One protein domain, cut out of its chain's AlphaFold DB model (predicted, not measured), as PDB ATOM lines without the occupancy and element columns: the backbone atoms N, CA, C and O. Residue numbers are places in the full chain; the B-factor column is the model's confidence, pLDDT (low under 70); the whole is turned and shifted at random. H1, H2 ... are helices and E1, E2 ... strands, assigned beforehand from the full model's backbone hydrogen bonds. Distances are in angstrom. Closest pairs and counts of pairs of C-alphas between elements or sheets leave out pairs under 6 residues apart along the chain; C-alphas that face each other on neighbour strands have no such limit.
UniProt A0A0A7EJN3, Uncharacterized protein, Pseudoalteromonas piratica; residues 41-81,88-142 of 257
ATOM      1  N   SER A  41     182.075 166.699 138.522       89.75
ATOM      2  CA  SER A  41     182.749 165.393 138.473       89.75
ATOM      3  C   SER A  41     182.108 164.383 137.514       89.75
ATOM      4  O   SER A  41     182.772 163.414 137.151       89.75
ATOM      5  N   LYS A  42     180.859 164.610 137.079       92.25
ATOM      6  CA  LYS A  42     180.178 163.772 136.081       92.25
ATOM      7  C   LYS A  42     180.695 164.009 134.665       92.25
ATOM      8  O   LYS A  42     180.550 163.133 133.819       92.25
ATOM      9  N   PHE A  43     181.296 165.170 134.414       93.56
ATOM     10  CA  PHE A  43     181.879 165.486 133.116       93.56
ATOM     11  C   PHE A  43     183.289 164.927 132.999       93.56
ATOM     12  O   PHE A  43     183.962 164.638 133.991       93.56
ATOM     13  N   ASN A  44     183.759 164.832 131.764       91.38
ATOM     14  CA  ASN A  44     185.147 164.529 131.446       91.38
ATOM     15  C   ASN A  44     185.575 165.299 130.186       91.38
ATOM     16  O   ASN A  44     184.816 166.096 129.635       91.38
ATOM     17  N   SER A  45     186.802 165.081 129.712       89.19
ATOM     18  CA  SER A  45     187.298 165.741 128.496       89.19
ATOM     19  C   SER A  45     186.523 165.368 127.223       89.19
ATOM     20  O   SER A  45     186.607 166.100 126.243       89.19
ATOM     21  N   LEU A  46     185.774 164.260 127.214       89.44
ATOM     22  CA  LEU A  46     184.901 163.846 126.110       89.44
ATOM     23  C   LEU A  46     183.439 164.291 126.257       89.44
ATOM     24  O   LEU A  46     182.640 164.002 125.357       89.44
ATOM     25  N   SER A  47     183.065 164.972 127.340       93.81
ATOM     26  CA  SER A  47     181.729 165.560 127.440       93.81
ATOM     27  C   SER A  47     181.511 166.516 126.273       93.81
ATOM     28  O   SER A  47     182.390 167.316 125.929       93.81
ATOM     29  N   THR A  48     180.361 166.371 125.626       95.69
ATOM     30  CA  THR A  48     179.960 167.214 124.503       95.69
ATOM     31  C   THR A  48     179.603 168.599 124.996       95.69
ATOM     32  O   THR A  48     179.044 168.743 126.084       95.69
ATOM     33  N   TYR A  49     179.910 169.616 124.197       95.69
ATOM     34  CA  TYR A  49     179.458 170.968 124.459       95.69
ATOM     35  C   TYR A  49     178.774 171.595 123.246       95.69
ATOM     36  O   TYR A  49     179.084 171.265 122.100       95.69
ATOM     37  N   LEU A  50     177.867 172.526 123.534       94.12
ATOM     38  CA  LEU A  50     177.234 173.430 122.580       94.12
ATOM     39  C   LEU A  50     177.188 174.836 123.180       94.12
ATOM     40  O   LEU A  50     176.757 175.046 124.311       94.12
ATOM     41  N   ILE A  51     177.612 175.814 122.409       92.31
ATOM     42  CA  ILE A  51     177.738 177.217 122.781       92.31
ATOM     43  C   ILE A  51     176.454 177.941 122.325       92.31
ATOM     44  O   ILE A  51     176.126 177.934 121.147       92.31
ATOM     45  N   GLN A  52     175.661 178.474 123.272       88.31
ATOM     46  CA  GLN A  52     174.261 178.879 123.011       88.31
ATOM     47  C   GLN A  52     174.021 180.342 122.600       88.31
ATOM     48  O   GLN A  52     173.023 180.619 121.942       88.31
ATOM     49  N   ASP A  53     174.861 181.280 123.033       78.19
ATOM     50  CA  ASP A  53     174.704 182.708 122.726       78.19
ATOM     51  C   ASP A  53     175.426 183.100 121.414       78.19
ATOM     52  O   ASP A  53     176.050 182.272 120.759       78.19
ATOM     53  N   ASN A  54     175.320 184.355 120.969       63.22
ATOM     54  CA  ASN A  54     176.021 184.827 119.771       63.22
ATOM     55  C   ASN A  54     177.412 185.356 120.175       63.22
ATOM     56  O   ASN A  54     177.532 186.412 120.795       63.22
ATOM     57  N   TYR A  55     178.456 184.586 119.873       62.31
ATOM     58  CA  TYR A  55     179.820 184.741 120.402       62.31
ATOM     59  C   TYR A  55     180.736 185.616 119.567       62.31
ATOM     60  O   TYR A  55     181.950 185.542 119.714       62.31
ATOM     61  N   SER A  56     180.187 186.479 118.715       56.97
ATOM     62  CA  SER A  56     180.977 187.363 117.850       56.97
ATOM     63  C   SER A  56     182.003 188.228 118.605       56.97
ATOM     64  O   SER A  56     182.931 188.737 117.986       56.97
ATOM     65  N   LYS A  57     181.879 188.358 119.936       58.97
ATOM     66  CA  LYS A  57     182.834 189.042 120.823       58.97
ATOM     67  C   LYS A  57     183.871 188.148 121.522       58.97
ATOM     68  O   LYS A  57     184.771 188.682 122.159       58.97
ATOM     69  N   THR A  58     183.754 186.826 121.459       62.72
ATOM     70  CA  THR A  58     184.686 185.890 122.115       62.72
ATOM     71  C   THR A  58     185.440 185.107 121.046       62.72
ATOM     72  O   THR A  58     184.811 184.628 120.107       62.72
ATOM     73  N   GLY A  59     186.753 184.928 121.173       63.97
ATOM     74  CA  GLY A  59     187.612 184.250 120.190       63.97
ATOM     75  C   GLY A  59     187.418 182.732 120.102       63.97
ATOM     76  O   GLY A  59     188.326 182.010 119.689       63.97
ATOM     77  N   VAL A  60     186.245 182.219 120.485       70.06
ATOM     78  CA  VAL A  60     185.948 180.788 120.462       70.06
ATOM     79  C   VAL A  60     185.883 180.289 119.026       70.06
ATOM     80  O   VAL A  60     185.062 180.730 118.228       70.06
ATOM     81  N   ARG A  61     186.741 179.318 118.708       69.06
ATOM     82  CA  ARG A  61     186.885 178.781 117.348       69.06
ATOM     83  C   ARG A  61     185.724 177.898 116.890       69.06
ATOM     84  O   ARG A  61     185.485 177.817 115.691       69.06
ATOM     85  N   PHE A  62     185.051 177.214 117.818       76.69
ATOM     86  CA  PHE A  62     184.028 176.211 117.513       76.69
ATOM     87  C   PHE A  62     182.843 176.315 118.477       76.69
ATOM     88  O   PHE A  62     183.028 176.298 119.697       76.69
ATOM     89  N   ASP A  63     181.632 176.365 117.930       85.81
ATOM     90  CA  ASP A  63     180.359 176.423 118.658       85.81
ATOM     91  C   ASP A  63     179.932 175.070 119.256       85.81
ATOM     92  O   ASP A  63     179.115 174.995 120.171       85.81
ATOM     93  N   THR A  64     180.512 173.980 118.774       91.56
ATOM     94  CA  THR A  64     180.234 172.621 119.232       91.56
ATOM     95  C   THR A  64     181.520 171.820 119.345       91.56
ATOM     96  O   THR A  64     182.530 172.127 118.706       91.56
ATOM     97  N   GLY A  65     181.507 170.787 120.188       92.25
ATOM     98  CA  GLY A  65     182.650 169.891 120.310       92.25
ATOM     99  C   GLY A  65     182.731 169.172 121.646       92.25
ATOM    100  O   GLY A  65     181.722 168.738 122.200       92.25
ATOM    101  N   LYS A  66     183.954 169.010 122.150       93.88
ATOM    102  CA  LYS A  66     184.308 168.302 123.382       93.88
ATOM    103  C   LYS A  66     185.016 169.230 124.365       93.88
ATOM    104  O   LYS A  66     185.809 170.081 123.964       93.88
ATOM    105  N   LEU A  67     184.768 169.053 125.665       94.25
ATOM    106  CA  LEU A  67     185.365 169.921 126.689       94.25
ATOM    107  C   LEU A  67     186.899 169.863 126.723       94.25
ATOM    108  O   LEU A  67     187.527 170.831 127.132       94.25
ATOM    109  N   GLY A  68     187.532 168.758 126.334       92.75
ATOM    110  CA  GLY A  68     188.987 168.685 126.223       92.75
ATOM    111  C   GLY A  68     189.733 169.079 127.511       92.75
ATOM    112  O   GLY A  68     189.376 168.677 128.625       92.75
ATOM    113  N   LYS A  69     190.786 169.888 127.372       93.12
ATOM    114  CA  LYS A  69     191.592 170.448 128.465       93.12
ATOM    115  C   LYS A  69     190.825 171.503 129.252       93.12
ATOM    116  O   LYS A  69     191.150 171.712 130.423       93.12
ATOM    117  N   PHE A  70     189.799 172.122 128.665       95.19
ATOM    118  CA  PHE A  70     188.962 173.095 129.359       95.19
ATOM    119  C   PHE A  70     188.306 172.474 130.598       95.19
ATOM    120  O   PHE A  70     188.351 173.072 131.669       95.19
ATOM    121  N   TYR A  71     187.831 171.223 130.512       95.06
ATOM    122  CA  TYR A  71     187.334 170.477 131.679       95.06
ATOM    123  C   TYR A  71     188.378 170.377 132.803       95.06
ATOM    124  O   TYR A  71     188.079 170.622 133.972       95.06
ATOM    125  N   THR A  72     189.624 170.041 132.454       92.38
ATOM    126  CA  THR A  72     190.706 169.919 133.444       92.38
ATOM    127  C   THR A  72     190.970 171.260 134.119       92.38
ATOM    128  O   THR A  72     191.146 171.308 135.336       92.38
ATOM    129  N   CYS A  73     190.952 172.346 133.347       94.69
ATOM    130  CA  CYS A  73     191.074 173.684 133.896       94.69
ATOM    131  C   CYS A  73     189.892 174.040 134.811       94.69
ATOM    132  O   CYS A  73     190.118 174.538 135.913       94.69
ATOM    133  N   LEU A  74     188.650 173.728 134.422       95.69
ATOM    134  CA  LEU A  74     187.465 174.014 135.236       95.69
ATOM    135  C   LEU A  74     187.569 173.409 136.635       95.69
ATOM    136  O   LEU A  74     187.188 174.062 137.596       95.69
ATOM    137  N   LYS A  75     188.154 172.214 136.784       93.69
ATOM    138  CA  LYS A  75     188.372 171.577 138.098       93.69
ATOM    139  C   LYS A  75     189.293 172.356 139.041       93.69
ATOM    140  O   LYS A  75     189.310 172.056 140.229       93.69
ATOM    141  N   SER A  76     190.050 173.333 138.541       92.25
ATOM    142  CA  SER A  76     190.882 174.224 139.361       92.25
ATOM    143  C   SER A  76     190.097 175.370 140.015       92.25
ATOM    144  O   SER A  76     190.699 176.292 140.572       92.25
ATOM    145  N   TYR A  77     188.761 175.328 139.935       93.69
ATOM    146  CA  TYR A  77     187.877 176.354 140.465       93.69
ATOM    147  C   TYR A  77     188.119 176.646 141.949       93.69
ATOM    148  O   TYR A  77     188.489 175.779 142.742       93.69
ATOM    149  N   LYS A  78     187.846 177.891 142.343       90.69
ATOM    150  CA  LYS A  78     187.918 178.354 143.731       90.69
ATOM    151  C   LYS A  78     186.636 179.096 144.114       90.69
ATOM    152  O   LYS A  78     186.022 179.726 143.252       90.69
ATOM    153  N   PRO A  79     186.199 179.050 145.383       89.00
ATOM    154  CA  PRO A  79     185.108 179.898 145.854       89.00
ATOM    155  C   PRO A  79     185.401 181.383 145.592       89.00
ATOM    156  O   PRO A  79     186.550 181.818 145.693       89.00
ATOM    157  N   LEU A  80     184.364 182.166 145.285       80.81
ATOM    158  CA  LEU A  80     184.464 183.621 145.134       80.81
ATOM    159  C   LEU A  80     184.689 184.290 146.496       80.81
ATOM    160  O   LEU A  80     183.765 184.802 147.115       80.81
ATOM    161  N   GLY A  81     185.924 184.240 146.980       63.75
ATOM    162  CA  GLY A  81     186.407 185.093 148.064       63.75
ATOM    163  C   GLY A  81     187.528 186.030 147.615       63.75
ATOM    164  O   GLY A  81     187.763 187.033 148.273       63.75
ATOM    165  N   GLY A  88     189.035 194.564 131.497       71.38
ATOM    166  CA  GLY A  88     188.569 194.325 130.126       71.38
ATOM    167  C   GLY A  88     187.044 194.276 129.988       71.38
ATOM    168  O   GLY A  88     186.308 194.262 130.976       71.38
ATOM    169  N   GLU A  89     186.557 194.251 128.744       78.81
ATOM    170  CA  GLU A  89     185.130 194.079 128.453       78.81
ATOM    171  C   GLU A  89     184.708 192.644 128.805       78.81
ATOM    172  O   GLU A  89     185.165 191.668 128.206       78.81
ATOM    173  N   ALA A  90     183.845 192.514 129.813       85.00
ATOM    174  CA  ALA A  90     183.338 191.227 130.261       85.00
ATOM    175  C   ALA A  90     182.055 190.853 129.511       85.00
ATOM    176  O   ALA A  90     181.065 191.587 129.538       85.00
ATOM    177  N   SER A  91     182.034 189.659 128.930       89.50
ATOM    178  CA  SER A  91     180.840 189.054 128.339       89.50
ATOM    179  C   SER A  91     180.392 187.825 129.135       89.50
ATOM    180  O   SER A  91     181.098 187.326 130.018       89.50
ATOM    181  N   THR A  92     179.171 187.365 128.865       91.44
ATOM    182  CA  THR A  92     178.650 186.106 129.405       91.44
ATOM    183  C   THR A  92     178.580 185.086 128.283       91.44
ATOM    184  O   THR A  92     178.108 185.398 127.195       91.44
ATOM    185  N   VAL A  93     179.029 183.873 128.582       92.69
ATOM    186  CA  VAL A  93     179.096 182.731 127.681       92.69
ATOM    187  C   VAL A  93     178.321 181.579 128.305       92.69
ATOM    188  O   VAL A  93     178.637 181.142 129.409       92.69
ATOM    189  N   LYS A  94     177.299 181.083 127.615       94.38
ATOM    190  CA  LYS A  94     176.515 179.902 127.985       94.38
ATOM    191  C   LYS A  94     176.943 178.668 127.193       94.38
ATOM    192  O   LYS A  94     176.696 178.563 125.990       94.38
ATOM    193  N   ILE A  95     177.539 177.710 127.893       95.19
ATOM    194  CA  ILE A  95     178.018 176.444 127.335       95.19
ATOM    195  C   ILE A  95     177.114 175.321 127.846       95.19
ATOM    196  O   ILE A  95     177.143 174.978 129.026       95.19
ATOM    197  N   ARG A  96     176.295 174.743 126.976       95.94
ATOM    198  CA  ARG A  96     175.527 173.528 127.253       95.94
ATOM    199  C   ARG A  96     176.454 172.321 127.233       95.94
ATOM    200  O   ARG A  96     177.256 172.215 126.315       95.94
ATOM    201  N   ILE A  97     176.337 171.429 128.213       96.88
ATOM    202  CA  ILE A  97     177.166 170.227 128.360       96.88
ATOM    203  C   ILE A  97     176.249 169.004 128.436       96.88
ATOM    204  O   ILE A  97     175.345 168.970 129.274       96.88
ATOM    205  N   ASP A  98     176.467 168.028 127.550       94.38
ATOM    206  CA  ASP A  98     175.725 166.755 127.479       94.38
ATOM    207  C   ASP A  98     174.186 166.919 127.549       94.38
ATOM    208  O   ASP A  98     173.483 166.112 128.149       94.38
ATOM    209  N   ASN A  99     173.657 167.995 126.950       91.44
ATOM    210  CA  ASN A  99     172.242 168.413 126.904       91.44
ATOM    211  C   ASN A  99     171.530 168.705 128.239       91.44
ATOM    212  O   ASN A  99     170.564 169.460 128.229       91.44
ATOM    213  N   SER A 100     171.992 168.173 129.369       95.94
ATOM    214  CA  SER A 100     171.325 168.312 130.675       95.94
ATOM    215  C   SER A 100     171.938 169.378 131.581       95.94
ATOM    216  O   SER A 100     171.410 169.662 132.657       95.94
ATOM    217  N   TYR A 101     173.067 169.961 131.184       97.44
ATOM    218  CA  TYR A 101     173.766 170.952 131.988       97.44
ATOM    219  C   TYR A 101     174.045 172.214 131.190       97.44
ATOM    220  O   TYR A 101     174.258 172.184 129.977       97.44
ATOM    221  N   LEU A 102     174.067 173.338 131.893       96.88
ATOM    222  CA  LEU A 102     174.426 174.638 131.355       96.88
ATOM    223  C   LEU A 102     175.511 175.244 132.239       96.88
ATOM    224  O   LEU A 102     175.360 175.334 133.453       96.88
ATOM    225  N   LEU A 103     176.610 175.669 131.638       96.94
ATOM    226  CA  LEU A 103     177.685 176.397 132.291       96.94
ATOM    227  C   LEU A 103     177.605 177.857 131.851       96.94
ATOM    228  O   LEU A 103     177.857 178.178 130.693       96.94
ATOM    229  N   SER A 104     177.235 178.743 132.777       95.88
ATOM    230  CA  SER A 104     177.255 180.189 132.541       95.88
ATOM    231  C   SER A 104     178.603 180.734 132.993       95.88
ATOM    232  O   SER A 104     178.867 180.840 134.191       95.88
ATOM    233  N   ALA A 105     179.451 181.083 132.040       94.56
ATOM    234  CA  ALA A 105     180.784 181.632 132.227       94.56
ATOM    235  C   ALA A 105     180.793 183.151 132.010       94.56
ATOM    236  O   ALA A 105     180.123 183.670 131.126       94.56
ATOM    237  N   ARG A 106     181.573 183.875 132.807       92.38
ATOM    238  CA  ARG A 106     181.976 185.258 132.549       92.38
ATOM    239  C   ARG A 106     183.373 185.245 131.956       92.38
ATOM    240  O   ARG A 106     184.263 184.582 132.498       92.38
ATOM    241  N   VAL A 107     183.534 185.965 130.856       90.94
ATOM    242  CA  VAL A 107     184.699 185.861 129.980       90.94
ATOM    243  C   VAL A 107     185.219 187.247 129.657       90.94
ATOM    244  O   VAL A 107     184.433 188.144 129.364       90.94
ATOM    245  N   ALA A 108     186.534 187.409 129.736       89.19
ATOM    246  CA  ALA A 108     187.248 188.592 129.272       89.19
ATOM    247  C   ALA A 108     188.291 188.135 128.246       89.19
ATOM    248  O   ALA A 108     189.107 187.256 128.548       89.19
ATOM    249  N   SER A 109     188.210 188.688 127.032       85.50
ATOM    250  CA  SER A 109     188.869 188.155 125.831       85.50
ATOM    251  C   SER A 109     188.481 186.683 125.623       85.50
ATOM    252  O   SER A 109     187.337 186.408 125.275       85.50
ATOM    253  N   ASP A 110     189.366 185.743 125.967       88.31
ATOM    254  CA  ASP A 110     189.115 184.299 125.882       88.31
ATOM    255  C   ASP A 110     189.234 183.591 127.238       88.31
ATOM    256  O   ASP A 110     189.098 182.375 127.334       88.31
ATOM    257  N   THR A 111     189.488 184.331 128.322       90.94
ATOM    258  CA  THR A 111     189.643 183.743 129.656       90.94
ATOM    259  C   THR A 111     188.322 183.763 130.415       90.94
ATOM    260  O   THR A 111     187.823 184.821 130.807       90.94
ATOM    261  N   VAL A 112     187.800 182.579 130.718       93.12
ATOM    262  CA  VAL A 112     186.769 182.375 131.733       93.12
ATOM    263  C   VAL A 112     187.368 182.647 133.102       93.12
ATOM    264  O   VAL A 112     188.237 181.903 133.564       93.12
ATOM    265  N   TYR A 113     186.883 183.698 133.758       92.81
ATOM    266  CA  TYR A 113     187.346 184.081 135.092       92.81
ATOM    267  C   TYR A 113     186.337 183.748 136.202       92.81
ATOM    268  O   TYR A 113     186.680 183.676 137.382       92.81
ATOM    269  N   ARG A 114     185.072 183.523 135.835       93.69
ATOM    270  CA  ARG A 114     184.005 183.121 136.757       93.69
ATOM    271  C   ARG A 114     183.007 182.230 136.034       93.69
ATOM    272  O   ARG A 114     182.696 182.492 134.882       93.69
ATOM    273  N   PHE A 115     182.455 181.226 136.703       95.75
ATOM    274  CA  PHE A 115     181.368 180.426 136.137       95.75
ATOM    275  C   PHE A 115     180.354 179.978 137.189       95.75
ATOM    276  O   PHE A 115     180.582 180.095 138.393       95.75
ATOM    277  N   SER A 116     179.201 179.498 136.738       96.44
ATOM    278  CA  SER A 116     178.196 178.790 137.538       96.44
ATOM    279  C   SER A 116     177.651 177.627 136.720       96.44
ATOM    280  O   SER A 116     177.521 177.741 135.499       96.44
ATOM    281  N   LEU A 117     177.375 176.509 137.385       97.75
ATOM    282  CA  LEU A 117     176.842 175.300 136.773       97.75
ATOM    283  C   LEU A 117     175.351 175.188 137.085       97.75
ATOM    284  O   LEU A 117     174.938 175.360 138.228       97.75
ATOM    285  N   TYR A 118     174.560 174.868 136.077       97.06
ATOM    286  CA  TYR A 118     173.122 174.685 136.176       97.06
ATOM    287  C   TYR A 118     172.777 173.304 135.640       97.06
ATOM    288  O   TYR A 118     173.355 172.870 134.639       97.06
ATOM    289  N   LYS A 119     171.811 172.640 136.267       97.00
ATOM    290  CA  LYS A 119     171.108 171.524 135.637       97.00
ATOM    291  C   LYS A 119     169.843 172.059 134.997       97.00
ATOM    292  O   LYS A 119     169.105 172.819 135.626       97.00
ATOM    293  N   VAL A 120     169.636 171.681 133.747       96.38
ATOM    294  CA  VAL A 120     168.497 172.108 132.945       96.38
ATOM    295  C   VAL A 120     167.710 170.892 132.490       96.38
ATOM    296  O   VAL A 120     168.291 169.846 132.191       96.38
ATOM    297  N   ASP A 121     166.391 171.028 132.456       93.19
ATOM    298  CA  ASP A 121     165.521 170.029 131.849       93.19
ATOM    299  C   ASP A 121     165.524 170.149 130.309       93.19
ATOM    300  O   ASP A 121     166.126 171.056 129.721       93.19
ATOM    301  N   ASN A 122     164.816 169.239 129.637       85.25
ATOM    302  CA  ASN A 122     164.674 169.253 128.175       85.25
ATOM    303  C   ASN A 122     163.944 170.508 127.643       85.25
ATOM    304  O   ASN A 122     164.019 170.793 126.450       85.25
ATOM    305  N   GLY A 123     163.245 171.250 128.508       85.31
ATOM    306  CA  GLY A 123     162.582 172.520 128.211       85.31
ATOM    307  C   GLY A 123     163.445 173.755 128.500       85.31
ATOM    308  O   GLY A 123     162.945 174.871 128.395       85.31
ATOM    309  N   ASN A 124     164.729 173.579 128.838       86.06
ATOM    310  CA  ASN A 124     165.663 174.624 129.279       86.06
ATOM    311  C   ASN A 124     165.306 175.295 130.617       86.06
ATOM    312  O   ASN A 124     165.885 176.336 130.947       86.06
ATOM    313  N   SER A 125     164.399 174.722 131.403       94.12
ATOM    314  CA  SER A 125     164.108 175.203 132.751       94.12
ATOM    315  C   SER A 125     165.233 174.793 133.693       94.12
ATOM    316  O   SER A 125     165.724 173.667 133.653       94.12
ATOM    317  N   VAL A 126     165.653 175.716 134.557       95.19
ATOM    318  CA  VAL A 126     166.704 175.461 135.547       95.19
ATOM    319  C   VAL A 126     166.122 174.649 136.704       95.19
ATOM    320  O   VAL A 126     165.312 175.165 137.470       95.19
ATOM    321  N   GLU A 127     166.571 173.404 136.867       95.75
ATOM    322  CA  GLU A 127     166.225 172.576 138.032       95.75
ATOM    323  C   GLU A 127     166.975 173.052 139.283       95.75
ATOM    324  O   GLU A 127     166.409 173.164 140.371       95.75
ATOM    325  N   TRP A 128     168.271 173.339 139.133       95.19
ATOM    326  CA  TRP A 128     169.116 173.893 140.187       95.19
ATOM    327  C   TRP A 128     170.324 174.632 139.611       95.19
ATOM    328  O   TRP A 128     170.715 174.434 138.460       95.19
ATOM    329  N   SER A 129     170.953 175.461 140.448       95.44
ATOM    330  CA  SER A 129     172.184 176.188 140.129       95.44
ATOM    331  C   SER A 129     173.210 176.073 141.253       95.44
ATOM    332  O   SER A 129     172.865 176.203 142.429       95.44
ATOM    333  N   SER A 130     174.481 175.902 140.903       95.19
ATOM    334  CA  SER A 130     175.590 176.051 141.839       95.19
ATOM    335  C   SER A 130     175.802 177.518 142.212       95.19
ATOM    336  O   SER A 130     175.360 178.433 141.515       95.19
ATOM    337  N   ASN A 131     176.586 177.753 143.266       92.94
ATOM    338  CA  ASN A 131     177.199 179.063 143.466       92.94
ATOM    339  C   ASN A 131     178.103 179.430 142.281       92.94
ATOM    340  O   ASN A 131     178.472 178.587 141.457       92.94
ATOM    341  N   SER A 132     178.494 180.699 142.218       93.06
ATOM    342  CA  SER A 132     179.546 181.108 141.303       93.06
ATOM    343  C   SER A 132     180.935 180.800 141.866       93.06
ATOM    344  O   SER A 132     181.196 180.999 143.054       93.06
ATOM    345  N   TYR A 133     181.837 180.374 140.987       93.50
ATOM    346  CA  TYR A 133     183.224 180.047 141.306       93.50
ATOM    347  C   TYR A 133     184.175 180.829 140.406       93.50
ATOM    348  O   TYR A 133     183.846 181.116 139.254       93.50
ATOM    349  N   ALA A 134     185.343 181.174 140.940       92.88
ATOM    350  CA  ALA A 134     186.446 181.768 140.198       92.88
ATOM    351  C   ALA A 134     187.261 180.676 139.501       92.88
ATOM    352  O   ALA A 134     187.472 179.598 140.060       92.88
ATOM    353  N   VAL A 135     187.755 180.970 138.306       93.19
ATOM    354  CA  VAL A 135     188.675 180.106 137.558       93.19
ATOM    355  C   VAL A 135     189.547 180.984 136.653       93.19
ATOM    356  O   VAL A 135     189.366 182.191 136.644       93.19
ATOM    357  N   ASN A 136     190.528 180.437 135.943       92.94
ATOM    358  CA  ASN A 136     191.278 181.163 134.911       92.94
ATOM    359  C   ASN A 136     191.474 180.227 133.718       92.94
ATOM    360  O   ASN A 136     192.572 179.720 133.495       92.94
ATOM    361  N   CYS A 137     190.386 179.936 133.005       93.31
ATOM    362  CA  CYS A 137     190.404 178.979 131.904       93.31
ATOM    363  C   CYS A 137     190.299 179.668 130.565       93.31
ATOM    364  O   CYS A 137     189.324 180.359 130.309       93.31
ATOM    365  N   ASP A 138     191.272 179.422 129.705       92.94
ATOM    366  CA  ASP A 138     191.202 179.831 128.311       92.94
ATOM    367  C   ASP A 138     190.165 178.967 127.569       92.94
ATOM    368  O   ASP A 138     190.225 177.736 127.619       92.94
ATOM    369  N   LEU A 139     189.196 179.603 126.908       91.75
ATOM    370  CA  LEU A 139     188.186 178.942 126.080       91.75
ATOM    371  C   LEU A 139     188.803 178.207 124.887       91.75
ATOM    372  O   LEU A 139     188.217 177.237 124.412       91.75
ATOM    373  N   ASN A 140     189.999 178.595 124.440       90.38
ATOM    374  CA  ASN A 140     190.727 177.886 123.390       90.38
ATOM    375  C   ASN A 140     191.138 176.464 123.804       90.38
ATOM    376  O   ASN A 140     191.468 175.660 122.942       90.38
ATOM    377  N   LEU A 141     191.055 176.119 125.096       91.88
ATOM    378  CA  LEU A 141     191.260 174.752 125.586       91.88
ATOM    379  C   LEU A 141     190.095 173.801 125.255       91.88
ATOM    380  O   LEU A 141     190.208 172.593 125.501       91.88
ATOM    381  N   LEU A 142     188.969 174.322 124.755       91.62
ATOM    382  CA  LEU A 142     187.900 173.509 124.174       91.62
ATOM    383  C   LEU A 142     188.441 172.773 122.947       91.62
ATOM    384  O   LEU A 142     189.222 173.322 122.175       91.62
TER     385      LEU A 142
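This is residues 41 to 81 and 88 to 142 of the 257 residues of an uncharacterized protein of Pseudoalteromonas piratica (UniProt A0A0A7EJN3). A single strongly twisted antiparallel sheet bends round like an open trough, with E1 and E2 at one end and E7 at the other, and the short helix H1 packs beside E7 on the open side. The trough is far from a closed barrel, for E7 stays apart from E1 and E2; the long hairpins E3 with E4 and E4 with E5 make its wall, and E6 pairs with the far end of E5. The printed part has 96 residues with one named helix and seven named strands, in the order E1 E2 H1 E3 E4 E5 E6 E7, and its class is mostly strand. The sheet is branched at E5, which has three neighbours. The whole is compact, with a radius of gyration of the C-alphas of 12.3 A, and spans 34 by 32 by 23 A.

E1, residues 48 to 51, and E2, residues 64 to 66, form an antiparallel hairpin, with N 49 and O 65 at 2.8 A. On the other side of E1 is E3, residues 90 to 97, antiparallel, with N 96 and O 50 at 2.7 A. E3 begins a meander, each strand the antiparallel neighbour of the one before: E3, E4 of residues 101 to 108, E5 of residues 111 to 120 and E6 of residues 126 to 129. N 93 and O 105 of the hairpin E3 and E4 are 2.8 A apart, and N 106 and O 114 of the hairpin E4 and E5 are 2.7 A apart. E5 bends by 70 degrees at residue 114. On the side of E5 away from E4, E6 is beside residues 117 to 120, with N 127 and O 119 at 2.9 A, and E7, residues 133 to 138, is beside residues 111 to 115, with N 112 and O 137 at 2.7 A. H1, residues 68 to 74, is on the sheet at a height over the sheet of 6.1 A, over none of its strands. The closest C-alphas of H1 and E7 are those of Cys 73 and Cys 137, 5.7 A apart. In H1, 2 of 3 O i to N i+4 pairs are within hydrogen-bond range. Residues 78 to 79 pair briefly with residues 133 to 134 of E7, antiparallel.

E1 begins at C-alpha 48, (179.960, 167.214, 124.503), and is 10.4 A long; E2 is 7.2 A. H1 is 10.6 A long. E3, E4 and E5 measure 22.0 A, 22.4 A and 24.4 A. E6 is 7.2 A long, and E7 is 15.3 A, ending at C-alpha 138, (191.202, 179.831, 128.311).

The two C-alphas farthest apart are those of Gly 88 and Asn 122, 34.7 A. Residues 82 to 87 are not printed, and C-alphas 81 and 88 are 20.3 A apart across this cut. The link from E1 to E2, 12 residues, is long. The mean pLDDT of the printed part is 89.3; residues 54 to 59, 61 and 81 are under 70.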